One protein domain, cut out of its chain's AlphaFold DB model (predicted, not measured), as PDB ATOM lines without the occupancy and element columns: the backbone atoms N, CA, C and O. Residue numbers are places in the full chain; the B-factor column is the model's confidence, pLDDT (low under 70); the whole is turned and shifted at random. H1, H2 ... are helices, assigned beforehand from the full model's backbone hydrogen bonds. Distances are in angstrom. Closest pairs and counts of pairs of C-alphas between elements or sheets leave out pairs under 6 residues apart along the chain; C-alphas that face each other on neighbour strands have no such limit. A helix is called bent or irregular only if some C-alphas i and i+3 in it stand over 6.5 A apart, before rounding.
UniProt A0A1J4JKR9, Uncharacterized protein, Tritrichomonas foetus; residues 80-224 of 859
ATOM      1  N   PHE A  80     241.600 138.896 164.767       94.50
ATOM      2  CA  PHE A  80     242.123 139.876 163.821       94.50
ATOM      3  C   PHE A  80     243.298 140.690 164.394       94.50
ATOM      4  O   PHE A  80     244.267 140.976 163.694       94.50
ATOM      5  N   GLY A  81     243.241 141.036 165.682       94.12
ATOM      6  CA  GLY A  81     244.326 141.711 166.398       94.12
ATOM      7  C   GLY A  81     245.575 140.844 166.546       94.12
ATOM      8  O   GLY A  81     246.679 141.336 166.316       94.12
ATOM      9  N   GLN A  82     245.399 139.557 166.857       94.06
ATOM     10  CA  GLN A  82     246.489 138.580 166.883       94.06
ATOM     11  C   GLN A  82     247.100 138.423 165.485       94.06
ATOM     12  O   GLN A  82     248.298 138.611 165.319       94.06
ATOM     13  N   SER A  83     246.272 138.250 164.451       95.88
ATOM     14  CA  SER A  83     246.736 138.143 163.059       95.88
ATOM     15  C   SER A  83     247.510 139.385 162.577       95.88
ATOM     16  O   SER A  83     248.505 139.257 161.860       95.88
ATOM     17  N   LEU A  84     247.100 140.594 162.994       95.75
ATOM     18  CA  LEU A  84     247.859 141.833 162.768       95.75
ATOM     19  C   LEU A  84     249.187 141.857 163.539       95.75
ATOM     20  O   LEU A  84     250.187 142.316 162.991       95.75
ATOM     21  N   TYR A  85     249.213 141.385 164.786       94.56
ATOM     22  CA  TYR A  85     250.432 141.291 165.590       94.56
ATOM     23  C   TYR A  85     251.426 140.281 164.999       94.56
ATOM     24  O   TYR A  85     252.607 140.599 164.873       94.56
ATOM     25  N   ASP A  86     250.948 139.126 164.543       95.19
ATOM     26  CA  ASP A  86     251.758 138.093 163.900       95.19
ATOM     27  C   ASP A  86     252.346 138.588 162.573       95.19
ATOM     28  O   ASP A  86     253.527 138.378 162.303       95.19
ATOM     29  N   LEU A  87     251.584 139.358 161.784       96.62
ATOM     30  CA  LEU A  87     252.116 140.032 160.591       96.62
ATOM     31  C   LEU A  87     253.176 141.085 160.950       96.62
ATOM     32  O   LEU A  87     254.111 141.309 160.190       96.62
ATOM     33  N   SER A  88     253.058 141.720 162.120       94.94
ATOM     34  CA  SER A  88     254.041 142.684 162.642       94.94
ATOM     35  C   SER A  88     255.375 142.033 163.066       94.94
ATOM     36  O   SER A  88     256.333 142.742 163.396       94.94
ATOM     37  N   LEU A  89     255.418 140.694 163.063       94.62
ATOM     38  CA  LEU A  89     256.557 139.825 163.360       94.62
ATOM     39  C   LEU A  89     256.941 138.912 162.174       94.62
ATOM     40  O   LEU A  89     257.744 138.001 162.359       94.62
ATOM     41  N   ASP A  90     256.359 139.128 160.986       94.75
ATOM     42  CA  ASP A  90     256.498 138.276 159.788       94.75
ATOM     43  C   ASP A  90     256.095 136.790 159.999       94.75
ATOM     44  O   ASP A  90     256.532 135.903 159.265       94.75
ATOM     45  N   LEU A  91     255.229 136.506 160.983       94.50
ATOM     46  CA  LEU A  91     254.738 135.158 161.324       94.50
ATOM     47  C   LEU A  91     253.468 134.738 160.564       94.50
ATOM     48  O   LEU A  91     253.136 133.554 160.549       94.50
ATOM     49  N   SER A  92     252.743 135.676 159.946       95.81
ATOM     50  CA  SER A  92     251.533 135.392 159.164       95.81
ATOM     51  C   SER A  92     251.618 135.969 157.750       95.81
ATOM     52  O   SER A  92     252.267 136.988 157.499       95.81
ATOM     53  N   PHE A  93     250.961 135.316 156.787       95.94
ATOM     54  CA  PHE A  93     251.015 135.757 155.397       95.94
ATOM     55  C   PHE A  93     250.213 137.046 155.187       95.94
ATOM     56  O   PHE A  93     249.002 137.117 155.403       95.94
ATOM     57  N   PHE A  94     250.894 138.057 154.646       96.06
ATOM     58  CA  PHE A  94     250.334 139.361 154.288       96.06
ATOM     59  C   PHE A  94     249.000 139.287 153.515       96.06
ATOM     60  O   PHE A  94     248.075 140.046 153.806       96.06
ATOM     61  N   ASN A  95     248.866 138.354 152.564       95.88
ATOM     62  CA  ASN A  95     247.635 138.179 151.786       95.88
ATOM     63  C   ASN A  95     246.440 137.738 152.641       95.88
ATOM     64  O   ASN A  95     245.320 138.189 152.389       95.88
ATOM     65  N   ASP A  96     246.664 136.902 153.651       95.50
ATOM     66  CA  ASP A  96     245.596 136.371 154.496       95.50
ATOM     67  C   ASP A  96     245.102 137.447 155.456       95.50
ATOM     68  O   ASP A  96     243.897 137.666 155.560       95.50
ATOM     69  N   VAL A  97     246.009 138.242 156.027       96.50
ATOM     70  CA  VAL A  97     245.646 139.419 156.831       96.50
ATOM     71  C   VAL A  97     244.976 140.506 155.977       96.50
ATOM     72  O   VAL A  97     243.998 141.109 156.418       96.50
ATOM     73  N   LEU A  98     245.384 140.716 154.717       95.75
ATOM     74  CA  LEU A  98     244.620 141.564 153.787       95.75
ATOM     75  C   LEU A  98     243.213 141.012 153.517       95.75
ATOM     76  O   LEU A  98     242.267 141.790 153.372       95.75
ATOM     77  N   ASN A  99     243.049 139.693 153.424       95.06
ATOM     78  CA  ASN A  99     241.739 139.071 153.256       95.06
ATOM     79  C   ASN A  99     240.896 139.205 154.531       95.06
ATOM     80  O   ASN A  99     239.731 139.586 154.427       95.06
ATOM     81  N   GLN A 100     241.483 139.050 155.720       94.56
ATOM     82  CA  GLN A 100     240.828 139.376 156.986       94.56
ATOM     83  C   GLN A 100     240.404 140.852 157.044       94.56
ATOM     84  O   GLN A 100     239.263 141.117 157.400       94.56
ATOM     85  N   ILE A 101     241.227 141.818 156.606       95.56
ATOM     86  CA  ILE A 101     240.832 143.245 156.523       95.56
ATOM     87  C   ILE A 101     239.625 143.441 155.589       95.56
ATOM     88  O   ILE A 101     238.723 144.224 155.898       95.56
ATOM     89  N   LYS A 102     239.569 142.734 154.450       94.44
ATOM     90  CA  LYS A 102     238.410 142.775 153.537       94.44
ATOM     91  C   LYS A 102     237.165 142.187 154.207       94.44
ATOM     92  O   LYS A 102     236.118 142.829 154.175       94.44
ATOM     93  N   MET A 103     237.284 141.027 154.855       91.56
ATOM     94  CA  MET A 103     236.196 140.407 155.621       91.56
ATOM     95  C   MET A 103     235.719 141.334 156.747       91.56
ATOM     96  O   MET A 103     234.518 141.569 156.874       91.56
ATOM     97  N   PHE A 104     236.648 141.954 157.480       92.06
ATOM     98  CA  PHE A 104     236.376 142.936 158.528       92.06
ATOM     99  C   PHE A 104     235.531 144.089 157.987       92.06
ATOM    100  O   PHE A 104     234.429 144.367 158.452       92.06
ATOM    101  N   LYS A 105     236.015 144.717 156.912       93.50
ATOM    102  CA  LYS A 105     235.348 145.829 156.233       93.50
ATOM    103  C   LYS A 105     233.962 145.472 155.688       93.50
ATOM    104  O   LYS A 105     233.143 146.382 155.549       93.50
ATOM    105  N   ILE A 106     233.712 144.218 155.304       91.19
ATOM    106  CA  ILE A 106     232.471 143.786 154.636       91.19
ATOM    107  C   ILE A 106     231.417 143.288 155.627       91.19
ATOM    108  O   ILE A 106     230.266 143.704 155.522       91.19
ATOM    109  N   PHE A 107     231.793 142.417 156.566       89.00
ATOM    110  CA  PHE A 107     230.843 141.673 157.399       89.00
ATOM    111  C   PHE A 107     230.604 142.285 158.782       89.00
ATOM    112  O   PHE A 107     229.597 141.953 159.412       89.00
ATOM    113  N   PHE A 108     231.482 143.174 159.261       88.44
ATOM    114  CA  PHE A 108     231.335 143.739 160.601       88.44
ATOM    115  C   PHE A 108     230.242 144.821 160.627       88.44
ATOM    116  O   PHE A 108     230.194 145.666 159.729       88.44
ATOM    117  N   PRO A 109     229.384 144.862 161.668       91.44
ATOM    118  CA  PRO A 109     228.473 145.972 161.933       91.44
ATOM    119  C   PRO A 109     229.267 147.209 162.380       91.44
ATOM    120  O   PRO A 109     229.248 147.603 163.545       91.44
ATOM    121  N   LEU A 110     229.972 147.843 161.438       92.81
ATOM    122  CA  LEU A 110     230.860 148.987 161.676       92.81
ATOM    123  C   LEU A 110     230.152 150.215 162.267       92.81
ATOM    124  O   LEU A 110     230.831 151.107 162.762       92.81
ATOM    125  N   GLN A 111     228.816 150.247 162.259       92.44
ATOM    126  CA  GLN A 111     227.994 151.228 162.974       92.44
ATOM    127  C   GLN A 111     228.063 151.093 164.512       92.44
ATOM    128  O   GLN A 111     227.813 152.064 165.208       92.44
ATOM    129  N   LEU A 112     228.405 149.909 165.043       92.38
ATOM    130  CA  LEU A 112     228.474 149.615 166.487       92.38
ATOM    131  C   LEU A 112     229.914 149.535 167.030       92.38
ATOM    132  O   LEU A 112     230.114 149.351 168.232       92.38
ATOM    133  N   TYR A 113     230.914 149.605 166.148       94.56
ATOM    134  CA  TYR A 113     232.309 149.319 166.478       94.56
ATOM    135  C   TYR A 113     233.026 150.520 167.105       94.56
ATOM    136  O   TYR A 113     232.866 151.660 166.668       94.56
ATOM    137  N   ARG A 114     233.866 150.268 168.111       94.62
ATOM    138  CA  ARG A 114     234.643 151.305 168.794       94.62
ATOM    139  C   ARG A 114     235.805 151.851 167.966       94.62
ATOM    140  O   ARG A 114     236.745 151.134 167.632       94.62
ATOM    141  N   TYR A 115     235.827 153.174 167.778       94.75
ATOM    142  CA  TYR A 115     236.980 153.876 167.202       94.75
ATOM    143  C   TYR A 115     238.270 153.693 168.013       94.75
ATOM    144  O   TYR A 115     239.333 153.607 167.409       94.75
ATOM    145  N   ILE A 116     238.204 153.577 169.348       95.00
ATOM    146  CA  ILE A 116     239.400 153.285 170.160       95.00
ATOM    147  C   ILE A 116     240.023 151.934 169.775       95.00
ATOM    148  O   ILE A 116     241.215 151.886 169.497       95.00
ATOM    149  N   SER A 117     239.218 150.882 169.595       94.44
ATOM    150  CA  SER A 117     239.692 149.569 169.135       94.44
ATOM    151  C   SER A 117     240.294 149.621 167.724       94.44
ATOM    152  O   SER A 117     241.294 148.964 167.451       94.44
ATOM    153  N   ALA A 118     239.760 150.467 166.834       95.00
ATOM    154  CA  ALA A 118     240.387 150.731 165.538       95.00
ATOM    155  C   ALA A 118     241.755 151.433 165.678       95.00
ATOM    156  O   ALA A 118     242.705 151.052 164.997       95.00
ATOM    157  N   ILE A 119     241.886 152.421 166.573       96.56
ATOM    158  CA  ILE A 119     243.168 153.083 166.879       96.56
ATOM    159  C   ILE A 119     244.178 152.104 167.491       96.56
ATOM    160  O   ILE A 119     245.348 152.130 167.108       96.56
ATOM    161  N   ASP A 120     243.750 151.207 168.375       94.56
ATOM    162  CA  ASP A 120     244.632 150.203 168.977       94.56
ATOM    163  C   ASP A 120     245.138 149.179 167.949       94.56
ATOM    164  O   ASP A 120     246.309 148.797 167.993       94.56
ATOM    165  N   PHE A 121     244.350 148.849 166.921       95.06
ATOM    166  CA  PHE A 121     244.862 148.088 165.776       95.06
ATOM    167  C   PHE A 121     245.831 148.869 164.886       95.06
ATOM    168  O   PHE A 121     246.764 148.260 164.374       95.06
ATOM    169  N   PHE A 122     245.716 150.196 164.745       96.00
ATOM    170  CA  PHE A 122     246.784 150.979 164.100       96.00
ATOM    171  C   PHE A 122     248.078 151.008 164.926       96.00
ATOM    172  O   PHE A 122     249.158 151.108 164.347       96.00
ATOM    173  N   ARG A 123     247.991 150.889 166.259       93.31
ATOM    174  CA  ARG A 123     249.158 150.764 167.151       93.31
ATOM    175  C   ARG A 123     249.807 149.383 167.033       93.31
ATOM    176  O   ARG A 123     251.023 149.313 166.883       93.31
ATOM    177  N   ALA A 124     249.018 148.307 167.033       90.44
ATOM    178  CA  ALA A 124     249.513 146.946 166.805       90.44
ATOM    179  C   ALA A 124     250.126 146.792 165.399       90.44
ATOM    180  O   ALA A 124     251.254 146.330 165.250       90.44
ATOM    181  N   ALA A 125     249.430 147.284 164.370       93.94
ATOM    182  CA  ALA A 125     249.875 147.229 162.981       93.94
ATOM    183  C   ALA A 125     250.990 148.233 162.626       93.94
ATOM    184  O   ALA A 125     251.357 148.333 161.459       93.94
ATOM    185  N   ALA A 126     251.553 148.976 163.588       92.88
ATOM    186  CA  ALA A 126     252.540 150.028 163.323       92.88
ATOM    187  C   ALA A 126     253.872 149.521 162.729       92.88
ATOM    188  O   ALA A 126     254.616 150.318 162.156       92.88
ATOM    189  N   LYS A 127     254.174 148.217 162.849       95.62
ATOM    190  CA  LYS A 127     255.306 147.558 162.163       95.62
ATOM    191  C   LYS A 127     254.908 146.805 160.886       95.62
ATOM    192  O   LYS A 127     255.794 146.375 160.157       95.62
ATOM    193  N   CYS A 128     253.614 146.612 160.625       97.19
ATOM    194  CA  CYS A 128     253.150 145.867 159.455       97.19
ATOM    195  C   CYS A 128     253.497 146.599 158.146       97.19
ATOM    196  O   CYS A 128     253.708 147.818 158.157       97.19
ATOM    197  N   PRO A 129     253.484 145.895 156.997       97.50
ATOM    198  CA  PRO A 129     253.631 146.522 155.688       97.50
ATOM    199  C   PRO A 129     252.704 147.745 155.513       97.50
ATOM    200  O   PRO A 129     251.536 147.680 155.914       97.50
ATOM    201  N   PRO A 130     253.167 148.849 154.891       97.25
ATOM    202  CA  PRO A 130     252.374 150.071 154.709       97.25
ATOM    203  C   PRO A 130     251.012 149.833 154.043       97.25
ATOM    204  O   PRO A 130     250.022 150.472 154.397       97.25
ATOM    205  N   ASP A 131     250.935 148.861 153.133       97.25
ATOM    206  CA  ASP A 131     249.698 148.365 152.530       97.25
ATOM    207  C   ASP A 131     248.653 147.930 153.566       97.25
ATOM    208  O   ASP A 131     247.488 148.297 153.439       97.25
ATOM    209  N   THR A 132     249.043 147.198 154.615       97.44
ATOM    210  CA  THR A 132     248.137 146.742 155.684       97.44
ATOM    211  C   THR A 132     247.477 147.938 156.368       97.44
ATOM    212  O   THR A 132     246.254 147.976 156.516       97.44
ATOM    213  N   ILE A 133     248.271 148.958 156.709       97.56
ATOM    214  CA  ILE A 133     247.786 150.206 157.312       97.56
ATOM    215  C   ILE A 133     246.877 150.953 156.323       97.56
ATOM    216  O   ILE A 133     245.794 151.399 156.697       97.56
ATOM    217  N   PHE A 134     247.266 151.042 155.048       97.50
ATOM    218  CA  PHE A 134     246.480 151.675 153.987       97.50
ATOM    219  C   PHE A 134     245.112 151.003 153.759       97.50
ATOM    220  O   PHE A 134     244.091 151.691 153.663       97.50
ATOM    221  N   PHE A 135     245.049 149.669 153.710       96.94
ATOM    222  CA  PHE A 135     243.782 148.947 153.573       96.94
ATOM    223  C   PHE A 135     242.928 149.068 154.839       96.94
ATOM    224  O   PHE A 135     241.717 149.300 154.731       96.94
ATOM    225  N   PHE A 136     243.536 148.984 156.026       97.12
ATOM    226  CA  PHE A 136     242.817 149.107 157.293       97.12
ATOM    227  C   PHE A 136     242.286 150.533 157.540       97.12
ATOM    228  O   PHE A 136     241.177 150.692 158.045       97.12
ATOM    229  N   LEU A 137     242.959 151.578 157.040       97.81
ATOM    230  CA  LEU A 137     242.444 152.959 156.980       97.81
ATOM    231  C   LEU A 137     241.104 153.096 156.221       97.81
ATOM    232  O   LEU A 137     240.365 154.060 156.440       97.81
ATOM    233  N   SER A 138     240.721 152.118 155.391       96.75
ATOM    234  CA  SER A 138     239.391 152.089 154.764       96.75
ATOM    235  C   SER A 138     238.255 151.603 155.684       96.75
ATOM    236  O   SER A 138     237.088 151.803 155.339       96.75
ATOM    237  N   VAL A 139     238.564 151.036 156.859       96.56
ATOM    238  CA  VAL A 139     237.574 150.642 157.879       96.56
ATOM    239  C   VAL A 139     236.995 151.875 158.595       96.56
ATOM    240  O   VAL A 139     235.782 152.064 158.488       96.56
ATOM    241  N   PRO A 140     237.785 152.799 159.189       96.94
ATOM    242  CA  PRO A 140     237.251 154.054 159.730       96.94
ATOM    243  C   PRO A 140     236.502 154.907 158.699       96.94
ATOM    244  O   PRO A 140     235.483 155.507 159.027       96.94
ATOM    245  N   LYS A 141     236.929 154.905 157.423       97.25
ATOM    246  CA  LYS A 141     236.172 155.556 156.334       97.25
ATOM    247  C   LYS A 141     234.739 155.015 156.231       97.25
ATOM    248  O   LYS A 141     233.805 155.783 156.006       97.25
ATOM    249  N   ARG A 142     234.564 153.695 156.386       96.31
ATOM    250  CA  ARG A 142     233.255 153.030 156.340       96.31
ATOM    251  C   ARG A 142     232.464 153.202 157.642       96.31
ATOM    252  O   ARG A 142     231.251 153.325 157.556       96.31
ATOM    253  N   MET A 143     233.122 153.289 158.802       95.50
ATOM    254  CA  MET A 143     232.477 153.644 160.079       95.50
ATOM    255  C   MET A 143     231.825 155.035 159.994       95.50
ATOM    256  O   MET A 143     230.630 155.160 160.248       95.50
ATOM    257  N   ILE A 144     232.563 156.049 159.524       95.31
ATOM    258  CA  ILE A 144     232.047 157.419 159.338       95.31
ATOM    259  C   ILE A 144     230.899 157.443 158.314       95.31
ATOM    260  O   ILE A 144     229.870 158.063 158.562       95.31
ATOM    261  N   LYS A 145     231.029 156.721 157.187       95.44
ATOM    262  CA  LYS A 145     229.937 156.569 156.202       95.44
ATOM    263  C   LYS A 145     228.694 155.845 156.750       95.44
ATOM    264  O   LYS A 145     227.629 156.006 156.171       95.44
ATOM    265  N   ALA A 146     228.820 155.056 157.816       94.06
ATOM    266  CA  ALA A 146     227.715 154.371 158.492       94.06
ATOM    267  C   ALA A 146     227.167 155.173 159.693       94.06
ATOM    268  O   ALA A 146     226.579 154.594 160.603       94.06
ATOM    269  N   GLU A 147     227.419 156.488 159.724       93.25
ATOM    270  CA  GLU A 147     227.043 157.422 160.797       93.25
ATOM    271  C   GLU A 147     227.527 157.030 162.210       93.25
ATOM    272  O   GLU A 147     227.010 157.536 163.209       93.25
ATOM    273  N   ASN A 148     228.552 156.171 162.316       92.06
ATOM    274  CA  ASN A 148     229.168 155.832 163.597       92.06
ATOM    275  C   ASN A 148     229.887 157.066 164.156       92.06
ATOM    276  O   ASN A 148     230.872 157.535 163.573       92.06
ATOM    277  N   PHE A 149     229.394 157.576 165.283       86.12
ATOM    278  CA  PHE A 149     229.919 158.767 165.932       86.12
ATOM    279  C   PHE A 149     231.332 158.558 166.495       86.12
ATOM    280  O   PHE A 149     231.659 157.525 167.074       86.12
ATOM    281  N   PHE A 150     232.160 159.591 166.353       90.12
ATOM    282  CA  PHE A 150     233.539 159.637 166.821       90.12
ATOM    283  C   PHE A 150     233.754 160.847 167.733       90.12
ATOM    284  O   PHE A 150     233.487 161.993 167.368       90.12
ATOM    285  N   LYS A 151     234.399 160.632 168.883       93.38
ATOM    286  CA  LYS A 151     235.096 161.729 169.568       93.38
ATOM    287  C   LYS A 151     236.180 162.313 168.643       93.38
ATOM    288  O   LYS A 151     236.986 161.543 168.111       93.38
ATOM    289  N   PRO A 152     236.294 163.653 168.504       94.81
ATOM    290  CA  PRO A 152     237.303 164.294 167.647       94.81
ATOM    291  C   PRO A 152     238.752 163.869 167.928       94.81
ATOM    292  O   PRO A 152     239.586 163.904 167.029       94.81
ATOM    293  N   VAL A 153     239.049 163.414 169.151       95.81
ATOM    294  CA  VAL A 153     240.351 162.846 169.537       95.81
ATOM    295  C   VAL A 153     240.739 161.659 168.644       95.81
ATOM    296  O   VAL A 153     241.850 161.637 168.122       95.81
ATOM    297  N   TYR A 154     239.829 160.707 168.406       96.00
ATOM    298  CA  TYR A 154     240.115 159.538 167.565       96.00
ATOM    299  C   TYR A 154     240.317 159.937 166.101       96.00
ATOM    300  O   TYR A 154     241.213 159.427 165.433       96.00
ATOM    301  N   LEU A 155     239.521 160.889 165.608       96.00
ATOM    302  CA  LEU A 155     239.627 161.372 164.235       96.00
ATOM    303  C   LEU A 155     240.921 162.168 163.995       96.00
ATOM    304  O   LEU A 155     241.538 162.028 162.943       96.00
ATOM    305  N   ASN A 156     241.398 162.912 164.996       97.56
ATOM    306  CA  ASN A 156     242.720 163.538 164.970       97.56
ATOM    307  C   ASN A 156     243.860 162.503 164.915       97.56
ATOM    308  O   ASN A 156     244.831 162.722 164.193       97.56
ATOM    309  N   GLU A 157     243.747 161.357 165.599       97.88
ATOM    310  CA  GLU A 157     244.716 160.258 165.440       97.88
ATOM    311  C   GLU A 157     244.652 159.624 164.040       97.88
ATOM    312  O   GLU A 157     245.695 159.428 163.418       97.88
ATOM    313  N   LEU A 158     243.461 159.395 163.473       97.88
ATOM    314  CA  LEU A 158     243.320 158.922 162.083       97.88
ATOM    315  C   LEU A 158     243.947 159.894 161.070       97.88
ATOM    316  O   LEU A 158     244.594 159.463 160.112       97.88
ATOM    317  N   ILE A 159     243.808 161.203 161.296       98.25
ATOM    318  CA  ILE A 159     244.450 162.258 160.501       98.25
ATOM    319  C   ILE A 159     245.978 162.185 160.631       98.25
ATOM    320  O   ILE A 159     246.659 162.200 159.605       98.25
ATOM    321  N   LYS A 160     246.529 162.026 161.845       98.19
ATOM    322  CA  LYS A 160     247.977 161.830 162.065       98.19
ATOM    323  C   LYS A 160     248.502 160.581 161.352       98.19
ATOM    324  O   LYS A 160     249.491 160.677 160.630       98.19
ATOM    325  N   ILE A 161     247.830 159.436 161.503       97.94
ATOM    326  CA  ILE A 161     248.202 158.160 160.867       97.94
ATOM    327  C   ILE A 161     248.187 158.300 159.335       97.94
ATOM    328  O   ILE A 161     249.142 157.910 158.662       97.94
ATOM    329  N   THR A 162     247.146 158.922 158.775       98.19
ATOM    330  CA  THR A 162     247.026 159.148 157.322       98.19
ATOM    331  C   THR A 162     248.108 160.106 156.807       98.19
ATOM    332  O   THR A 162     248.728 159.848 155.776       98.19
ATOM    333  N   PHE A 163     248.395 161.187 157.539       98.00
ATOM    334  CA  PHE A 163     249.451 162.149 157.207       98.00
ATOM    335  C   PHE A 163     250.854 161.524 157.279       98.00
ATOM    336  O   PHE A 163     251.690 161.779 156.413       98.00
ATOM    337  N   PHE A 164     251.099 160.640 158.250       97.81
ATOM    338  CA  PHE A 164     252.334 159.862 158.359       97.81
ATOM    339  C   PHE A 164     252.525 158.913 157.162       97.81
ATOM    340  O   PHE A 164     253.596 158.905 156.556       97.81
ATOM    341  N   GLN A 165     251.473 158.198 156.739       97.31
ATOM    342  CA  GLN A 165     251.494 157.339 155.543       97.31
ATOM    343  C   GLN A 165     251.746 158.116 154.235       97.31
ATOM    344  O   GLN A 165     252.422 157.618 153.330       97.31
ATOM    345  N   ILE A 166     251.257 159.358 154.137       97.56
ATOM    346  CA  ILE A 166     251.572 160.266 153.022       97.56
ATOM    347  C   ILE A 166     253.058 160.653 153.063       97.56
ATOM    348  O   ILE A 166     253.791 160.421 152.097       97.56
ATOM    349  N   ASN A 167     253.522 161.196 154.191       97.62
ATOM    350  CA  ASN A 167     254.851 161.799 154.310       97.62
ATOM    351  C   ASN A 167     256.001 160.786 154.286       97.62
ATOM    352  O   ASN A 167     257.074 161.114 153.783       97.62
ATOM    353  N   GLY A 168     255.788 159.557 154.767       96.06
ATOM    354  CA  GLY A 168     256.806 158.500 154.781       96.06
ATOM    355  C   GLY A 168     257.239 158.001 153.396       96.06
ATOM    356  O   GLY A 168     258.196 157.239 153.302       96.06
ATOM    357  N   ARG A 169     256.560 158.427 152.313       92.44
ATOM    358  CA  ARG A 169     256.845 158.043 150.909       92.44
ATOM    359  C   ARG A 169     256.968 156.525 150.703       92.44
ATOM    360  O   ARG A 169     257.757 156.064 149.878       92.44
ATOM    361  N   TYR A 170     256.183 155.758 151.456       95.94
ATOM    362  CA  TYR A 170     256.221 154.301 151.449       95.94
ATOM    363  C   TYR A 170     256.010 153.708 150.048       95.94
ATOM    364  O   TYR A 170     255.216 154.211 149.249       95.94
ATOM    365  N   LYS A 171     256.722 152.611 149.770       95.44
ATOM    366  CA  LYS A 171     256.413 151.713 148.654       95.44
ATOM    367  C   LYS A 171     255.300 150.772 149.111       95.44
ATOM    368  O   LYS A 171     255.397 150.221 150.204       95.44
ATOM    369  N   TYR A 172     254.286 150.605 148.272       96.31
ATOM    370  CA  TYR A 172     253.123 149.766 148.546       96.31
ATOM    371  C   TYR A 172     253.201 148.524 147.654       96.31
ATOM    372  O   TYR A 172     253.204 148.656 146.430       96.31
ATOM    373  N   SER A 173     253.324 147.334 148.245       93.62
ATOM    374  CA  SER A 173     253.523 146.068 147.521       93.62
ATOM    375  C   SER A 173     252.347 145.709 146.609       93.62
ATOM    376  O   SER A 173     252.534 145.048 145.591       93.62
ATOM    377  N   THR A 174     251.146 146.187 146.937       93.38
ATOM    378  CA  THR A 174     249.911 145.943 146.176       93.38
ATOM    379  C   THR A 174     249.681 146.934 145.031       93.38
ATOM    380  O   THR A 174     248.730 146.769 144.266       93.38
ATOM    381  N   TYR A 175     250.536 147.955 144.876       91.88
ATOM    382  CA  TYR A 175     250.397 148.995 143.853       91.88
ATOM    383  C   TYR A 175     251.693 149.206 143.063       91.88
ATOM    384  O   TYR A 175     252.622 149.859 143.537       91.88
ATOM    385  N   ASN A 176     251.694 148.792 141.791       88.94
ATOM    386  CA  ASN A 176     252.805 149.003 140.846       88.94
ATOM    387  C   ASN A 176     253.270 150.473 140.740       88.94
ATOM    388  O   ASN A 176     254.418 150.736 140.384       88.94
ATOM    389  N   PHE A 177     252.398 151.441 141.052       91.06
ATOM    390  CA  PHE A 177     252.693 152.873 140.988       91.06
ATOM    391  C   PHE A 177     252.381 153.581 142.311       91.06
ATOM    392  O   PHE A 177     251.218 153.765 142.671       91.06
ATOM    393  N   PHE A 178     253.419 154.100 142.979       91.12
ATOM    394  CA  PHE A 178     253.317 154.814 144.267       91.12
ATOM    395  C   PHE A 178     252.348 156.014 144.265       91.12
ATOM    396  O   PHE A 178     251.848 156.409 145.318       91.12
ATOM    397  N   ARG A 179     252.073 156.608 143.093       94.56
ATOM    398  CA  ARG A 179     251.167 157.758 142.943       94.56
ATOM    399  C   ARG A 179     249.721 157.422 143.331       94.56
ATOM    400  O   ARG A 179     249.053 158.273 143.911       94.56
ATOM    401  N   ILE A 180     249.259 156.196 143.066       95.94
ATOM    402  CA  ILE A 180     247.865 155.771 143.286       95.94
ATOM    403  C   ILE A 180     247.502 155.729 144.786       95.94
ATOM    404  O   ILE A 180     246.575 156.444 145.180       95.94
ATOM    405  N   PRO A 181     248.207 154.981 145.665       96.62
ATOM    406  CA  PRO A 181     247.903 154.982 147.097       96.62
ATOM    407  C   PRO A 181     248.111 156.368 147.724       96.62
ATOM    408  O   PRO A 181     247.320 156.769 148.571       96.62
ATOM    409  N   GLN A 182     249.083 157.157 147.252       97.00
ATOM    410  CA  GLN A 182     249.288 158.543 147.699       97.00
ATOM    411  C   GLN A 182     248.104 159.469 147.357       97.00
ATOM    412  O   GLN A 182     247.675 160.254 148.202       97.00
ATOM    413  N   GLN A 183     247.516 159.359 146.160       97.31
ATOM    414  CA  GLN A 183     246.281 160.079 145.810       97.31
ATOM    415  C   GLN A 183     245.087 159.611 146.657       97.31
ATOM    416  O   GLN A 183     244.337 160.443 147.171       97.31
ATOM    417  N   LYS A 184     244.934 158.295 146.866       97.62
ATOM    418  CA  LYS A 184     243.875 157.727 147.720       97.62
ATOM    419  C   LYS A 184     244.006 158.165 149.186       97.62
ATOM    420  O   LYS A 184     242.996 158.493 149.805       97.62
ATOM    421  N   LEU A 185     245.226 158.239 149.723       98.00
ATOM    422  CA  LEU A 185     245.504 158.753 151.068       98.00
ATOM    423  C   LEU A 185     245.179 160.244 151.199       98.00
ATOM    424  O   LEU A 185     244.635 160.641 152.222       98.00
ATOM    425  N   ARG A 186     245.435 161.067 150.172       98.12
ATOM    426  CA  ARG A 186     245.011 162.482 150.162       98.12
ATOM    427  C   ARG A 186     243.484 162.614 150.146       98.12
ATOM    428  O   ARG A 186     242.940 163.237 151.054       98.12
ATOM    429  N   LYS A 187     242.790 161.916 149.227       98.19
ATOM    430  CA  LYS A 187     241.309 161.797 149.229       98.19
ATOM    431  C   LYS A 187     240.775 161.390 150.617       98.19
ATOM    432  O   LYS A 187     239.706 161.842 151.022       98.19
ATOM    433  N   LEU A 188     241.491 160.524 151.341       98.12
ATOM    434  CA  LEU A 188     241.112 160.061 152.678       98.12
ATOM    435  C   LEU A 188     241.405 161.083 153.791       98.12
ATOM    436  O   LEU A 188     240.563 161.274 154.664       98.12
ATOM    437  N   LEU A 189     242.559 161.754 153.758       98.31
ATOM    438  CA  LEU A 189     242.933 162.798 154.715       98.31
ATOM    439  C   LEU A 189     241.899 163.929 154.709       98.31
ATOM    440  O   LEU A 189     241.454 164.371 155.767       98.31
ATOM    441  N   ASP A 190     241.473 164.353 153.520       98.12
ATOM    442  CA  ASP A 190     240.480 165.414 153.366       98.12
ATOM    443  C   ASP A 190     239.062 164.938 153.725       98.12
ATOM    444  O   ASP A 190     238.275 165.713 154.267       98.12
ATOM    445  N   PHE A 191     238.746 163.650 153.535       97.81
ATOM    446  CA  PHE A 191     237.521 163.040 154.066       97.81
ATOM    447  C   PHE A 191     237.498 163.053 155.606       97.81
ATOM    448  O   PHE A 191     236.507 163.476 156.196       97.81
ATOM    449  N   PHE A 192     238.595 162.669 156.268       97.56
ATOM    450  CA  PHE A 192     238.694 162.736 157.731       97.56
ATOM    451  C   PHE A 192     238.679 164.180 158.258       97.56
ATOM    452  O   PHE A 192     238.057 164.445 159.283       97.56
ATOM    453  N   ARG A 193     239.272 165.142 157.543       97.38
ATOM    454  CA  ARG A 193     239.160 166.572 157.883       97.38
ATOM    455  C   ARG A 193     237.722 167.084 157.777       97.38
ATOM    456  O   ARG A 193     237.261 167.744 158.700       97.38
ATOM    457  N   LYS A 194     236.988 166.735 156.713       97.00
ATOM    458  CA  LYS A 194     235.558 167.078 156.561       97.00
ATOM    459  C   LYS A 194     234.666 166.404 157.612       97.00
ATOM    460  O   LYS A 194     233.628 166.953 157.969       97.00
ATOM    461  N   ALA A 195     235.072 165.251 158.141       96.31
ATOM    462  CA  ALA A 195     234.363 164.604 159.240       96.31
ATOM    463  C   ALA A 195     234.517 165.353 160.585       96.31
ATOM    464  O   ALA A 195     233.582 165.345 161.378       96.31
ATOM    465  N   LEU A 196     235.617 166.086 160.834       96.06
ATOM    466  CA  LEU A 196     235.767 166.899 162.062       96.06
ATOM    467  C   LEU A 196     234.713 168.014 162.187       96.06
ATOM    468  O   LEU A 196     234.438 168.463 163.298       96.06
ATOM    469  N   THR A 197     234.140 168.460 161.065       95.00
ATOM    470  CA  THR A 197     233.107 169.505 160.995       95.00
ATOM    471  C   THR A 197     231.672 168.966 160.965       95.00
ATOM    472  O   THR A 197     230.742 169.756 160.849       95.00
ATOM    473  N   MET A 198     231.466 167.647 161.052       91.06
ATOM    474  CA  MET A 198     230.120 167.059 161.125       91.06
ATOM    475  C   MET A 198     229.479 167.282 162.503       91.06
ATOM    476  O   MET A 198     230.171 167.380 163.520       91.06
ATOM    477  N   GLU A 199     228.146 167.345 162.542       89.50
ATOM    478  CA  GLU A 199     227.398 167.505 163.792       89.50
ATOM    479  C   GLU A 199     227.630 166.329 164.752       89.50
ATOM    480  O   GLU A 199     227.697 165.160 164.360       89.50
ATOM    481  N   LYS A 200     227.762 166.646 166.042       83.00
ATOM    482  CA  LYS A 200     228.106 165.672 167.080       83.00
ATOM    483  C   LYS A 200     226.839 165.018 167.624       83.00
ATOM    484  O   LYS A 200     226.026 165.687 168.253       83.00
ATOM    485  N   LYS A 201     226.711 163.704 167.441       83.06
ATOM    486  CA  LYS A 201     225.727 162.868 168.145       83.06
ATOM    487  C   LYS A 201     226.352 162.403 169.465       83.06
ATOM    488  O   LYS A 201     227.521 162.049 169.483       83.06
ATOM    489  N   GLU A 202     225.625 162.399 170.577       77.75
ATOM    490  CA  GLU A 202     226.255 162.305 171.912       77.75
ATOM    491  C   GLU A 202     226.734 160.902 172.345       77.75
ATOM    492  O   GLU A 202     227.160 160.722 173.488       77.75
ATOM    493  N   HIS A 203     226.652 159.881 171.489       77.00
ATOM    494  CA  HIS A 203     226.859 158.484 171.890       77.00
ATOM    495  C   HIS A 203     227.965 157.801 171.074       77.00
ATOM    496  O   HIS A 203     227.756 157.405 169.929       77.00
ATOM    497  N   ASP A 204     229.135 157.623 171.699       69.75
ATOM    498  CA  ASP A 204     230.125 156.621 171.278       69.75
ATOM    499  C   ASP A 204     229.489 155.226 171.395       69.75
ATOM    500  O   ASP A 204     228.923 154.886 172.437       69.75
ATOM    501  N   PHE A 205     229.644 154.383 170.376       76.75
ATOM    502  CA  PHE A 205     229.220 152.985 170.449       76.75
ATOM    503  C   PHE A 205     230.196 152.128 171.283       76.75
ATOM    504  O   PHE A 205     231.351 152.497 171.527       76.75
ATOM    505  N   PHE A 206     229.718 150.983 171.777       81.25
ATOM    506  CA  PHE A 206     230.353 150.286 172.905       81.25
ATOM    507  C   PHE A 206     231.161 149.032 172.559       81.25
ATOM    508  O   PHE A 206     231.994 148.645 173.377       81.25
ATOM    509  N   LEU A 207     230.963 148.417 171.389       92.19
ATOM    510  CA  LEU A 207     231.478 147.067 171.147       92.19
ATOM    511  C   LEU A 207     232.989 147.035 170.873       92.19
ATOM    512  O   LEU A 207     233.499 147.751 170.000       92.19
ATOM    513  N   LYS A 208     233.689 146.166 171.611       92.38
ATOM    514  CA  LYS A 208     235.085 145.766 171.374       92.38
ATOM    515  C   LYS A 208     235.179 144.840 170.158       92.38
ATOM    516  O   LYS A 208     234.180 144.303 169.690       92.38
ATOM    517  N   THR A 209     236.391 144.597 169.661       90.88
ATOM    518  CA  THR A 209     236.575 143.733 168.486       90.88
ATOM    519  C   THR A 209     236.169 142.283 168.735       90.88
ATOM    520  O   THR A 209     235.407 141.751 167.936       90.88
ATOM    521  N   SER A 210     236.605 141.670 169.841       91.62
ATOM    522  CA  SER A 210     236.282 140.273 170.174       91.62
ATOM    523  C   SER A 210     234.775 140.038 170.332       91.62
ATOM    524  O   SER A 210     234.243 139.048 169.842       91.62
ATOM    525  N   GLU A 211     234.051 141.008 170.897       93.06
ATOM    526  CA  GLU A 211     232.584 140.997 170.986       93.06
ATOM    527  C   GLU A 211     231.921 140.965 169.590       93.06
ATOM    528  O   GLU A 211     230.913 140.283 169.392       93.06
ATOM    529  N   ILE A 212     232.494 141.656 168.596       89.94
ATOM    530  CA  ILE A 212     231.986 141.645 167.215       89.94
ATOM    531  C   ILE A 212     232.437 140.397 166.443       89.94
ATOM    532  O   ILE A 212     231.631 139.830 165.705       89.94
ATOM    533  N   GLU A 213     233.675 139.935 166.625       91.75
ATOM    534  CA  GLU A 213     234.163 138.666 166.067       91.75
ATOM    535  C   GLU A 213     233.273 137.503 166.521       91.75
ATOM    536  O   GLU A 213     232.775 136.754 165.681       91.75
ATOM    537  N   PHE A 214     232.950 137.434 167.816       92.38
ATOM    538  CA  PHE A 214     232.021 136.459 168.384       92.38
ATOM    539  C   PHE A 214     230.613 136.546 167.767       92.38
ATOM    540  O   PHE A 214     230.042 135.527 167.373       92.38
ATOM    541  N   MET A 215     230.049 137.754 167.607       90.50
ATOM    542  CA  MET A 215     228.764 137.926 166.906       90.50
ATOM    543  C   MET A 215     228.809 137.416 165.457       90.50
ATOM    544  O   MET A 215     227.808 136.903 164.954       90.50
ATOM    545  N   ILE A 216     229.942 137.570 164.773       87.56
ATOM    546  CA  ILE A 216     230.107 137.181 163.369       87.56
ATOM    547  C   ILE A 216     230.318 135.681 163.232       87.56
ATOM    548  O   ILE A 216     229.654 135.074 162.394       87.56
ATOM    549  N   GLN A 217     231.145 135.073 164.080       90.19
ATOM    550  CA  GLN A 217     231.292 133.622 164.170       90.19
ATOM    551  C   GLN A 217     229.928 132.967 164.429       90.19
ATOM    552  O   GLN A 217     229.473 132.145 163.634       90.19
ATOM    553  N   LYS A 218     229.192 133.446 165.440       92.81
ATOM    554  CA  LYS A 218     227.828 132.994 165.745       92.81
ATOM    555  C   LYS A 218     226.858 133.177 164.569       92.81
ATOM    556  O   LYS A 218     225.988 132.335 164.349       92.81
ATOM    557  N   LYS A 219     227.005 134.245 163.777       89.62
ATOM    558  CA  LYS A 219     226.211 134.470 162.556       89.62
ATOM    559  C   LYS A 219     226.589 133.508 161.423       89.62
ATOM    560  O   LYS A 219     225.688 133.038 160.732       89.62
ATOM    561  N   MET A 220     227.872 133.188 161.243       87.38
ATOM    562  CA  MET A 220     228.327 132.181 160.275       87.38
ATOM    563  C   MET A 220     227.843 130.778 160.666       87.38
ATOM    564  O   MET A 220     227.321 130.062 159.818       87.38
ATOM    565  N   GLU A 221     227.917 130.408 161.948       93.06
ATOM    566  CA  GLU A 221     227.379 129.140 162.461       93.06
ATOM    567  C   GLU A 221     225.868 129.007 162.232       93.06
ATOM    568  O   GLU A 221     225.395 127.949 161.816       93.06
ATOM    569  N   LEU A 222     225.101 130.077 162.479       94.00
ATOM    570  CA  LEU A 222     223.666 130.106 162.190       94.00
ATOM    571  C   LEU A 222     223.391 129.958 160.688       94.00
ATOM    572  O   LEU A 222     222.495 129.209 160.317       94.00
ATOM    573  N   GLN A 223     224.184 130.602 159.825       92.00
ATOM    574  CA  GLN A 223     224.071 130.443 158.370       92.00
ATOM    575  C   GLN A 223     224.437 129.029 157.893       92.00
ATOM    576  O   GLN A 223     223.756 128.518 157.006       92.00
ATOM    577  N   LYS A 224     225.441 128.378 158.500       94.69
ATOM    578  CA  LYS A 224     225.806 126.981 158.212       94.69
ATOM    579  C   LYS A 224     224.664 126.031 158.588       94.69
ATOM    580  O   LYS A 224     224.201 125.277 157.739       94.69
TER     581      LYS A 224
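Overview. This is residues 80 to 224 of the 859 residues of an uncharacterized protein of Tritrichomonas foetus (UniProt A0A1J4JKR9). Three helical hairpins, H1 with H2, H3 with H4 and H6 with H7, stack side by side in a flat two-layer slab, with H1, H3 and H6 in one layer and H2, H4, H5 and H7 in the other. H8 sits at one side, crosswise to H2 and H3, reached by a long loop, residues 196 to 208. The 145 printed residues, with eight named helices, H1 to H8 in order, and no named strand, are all helix in class and compact: radius of gyration of the C-alphas 15.3 A, spans 43 by 41 by 22 A.

Along the chain. H1, residues 80 to 87, begins at C-alpha 80 (242.123, 139.876, 163.821). H2 is 94 to 107, 19.9 A long; H3 is 115 to 127, 20.0 A, irregular, with C-alphas 124 and 127 7.4 A apart. H4 is 130 to 136, H5 138 to 145, H6 152 to 167, 22.2 A, and H7 179 to 195, 24.4 A. H8, 209 to 224, 22.4 A, ends at C-alpha 224 (225.806, 126.981, 158.212).

Arrangement. H2 and H3 are the hub, touching three other helices each; in the hairpin of H3 and H4, which touch, the closest C-alphas are those of Ala 125 and Ile 133, 6.7 A apart. H1 touches H2 at Ser 83 and Val 97, 6.5 A, opposite ways at a shallow tilt of 16 degrees. H3 touches H1 at Ala 125 and Leu 84, 5.8 A, and H6 at Tyr 115 and Tyr 154, 6.5 A. H2 touches H4 at Ile 101 and Phe 136, 6.2 A. H5 touches H7 at Ile 144 and Ala 195, 7.5 A. H6 touches H7 at Ile 159 and Leu 189, 6.0 A, opposite ways at 19 degrees. H8 is close to H2 but not clearly touching, 7.5 A, about perpendicular at 78 degrees. Every O i to N i+4 pair is within hydrogen-bond range except in H3, 8 of 9.

Size, cuts and confidence. The C-alphas of Asn 167 and Lys 224 are farthest apart, 45.5 A. The printed part has no cut. The links H6 to H7 and H7 to H8 are long. Residue 204 alone is under 70 in pLDDT.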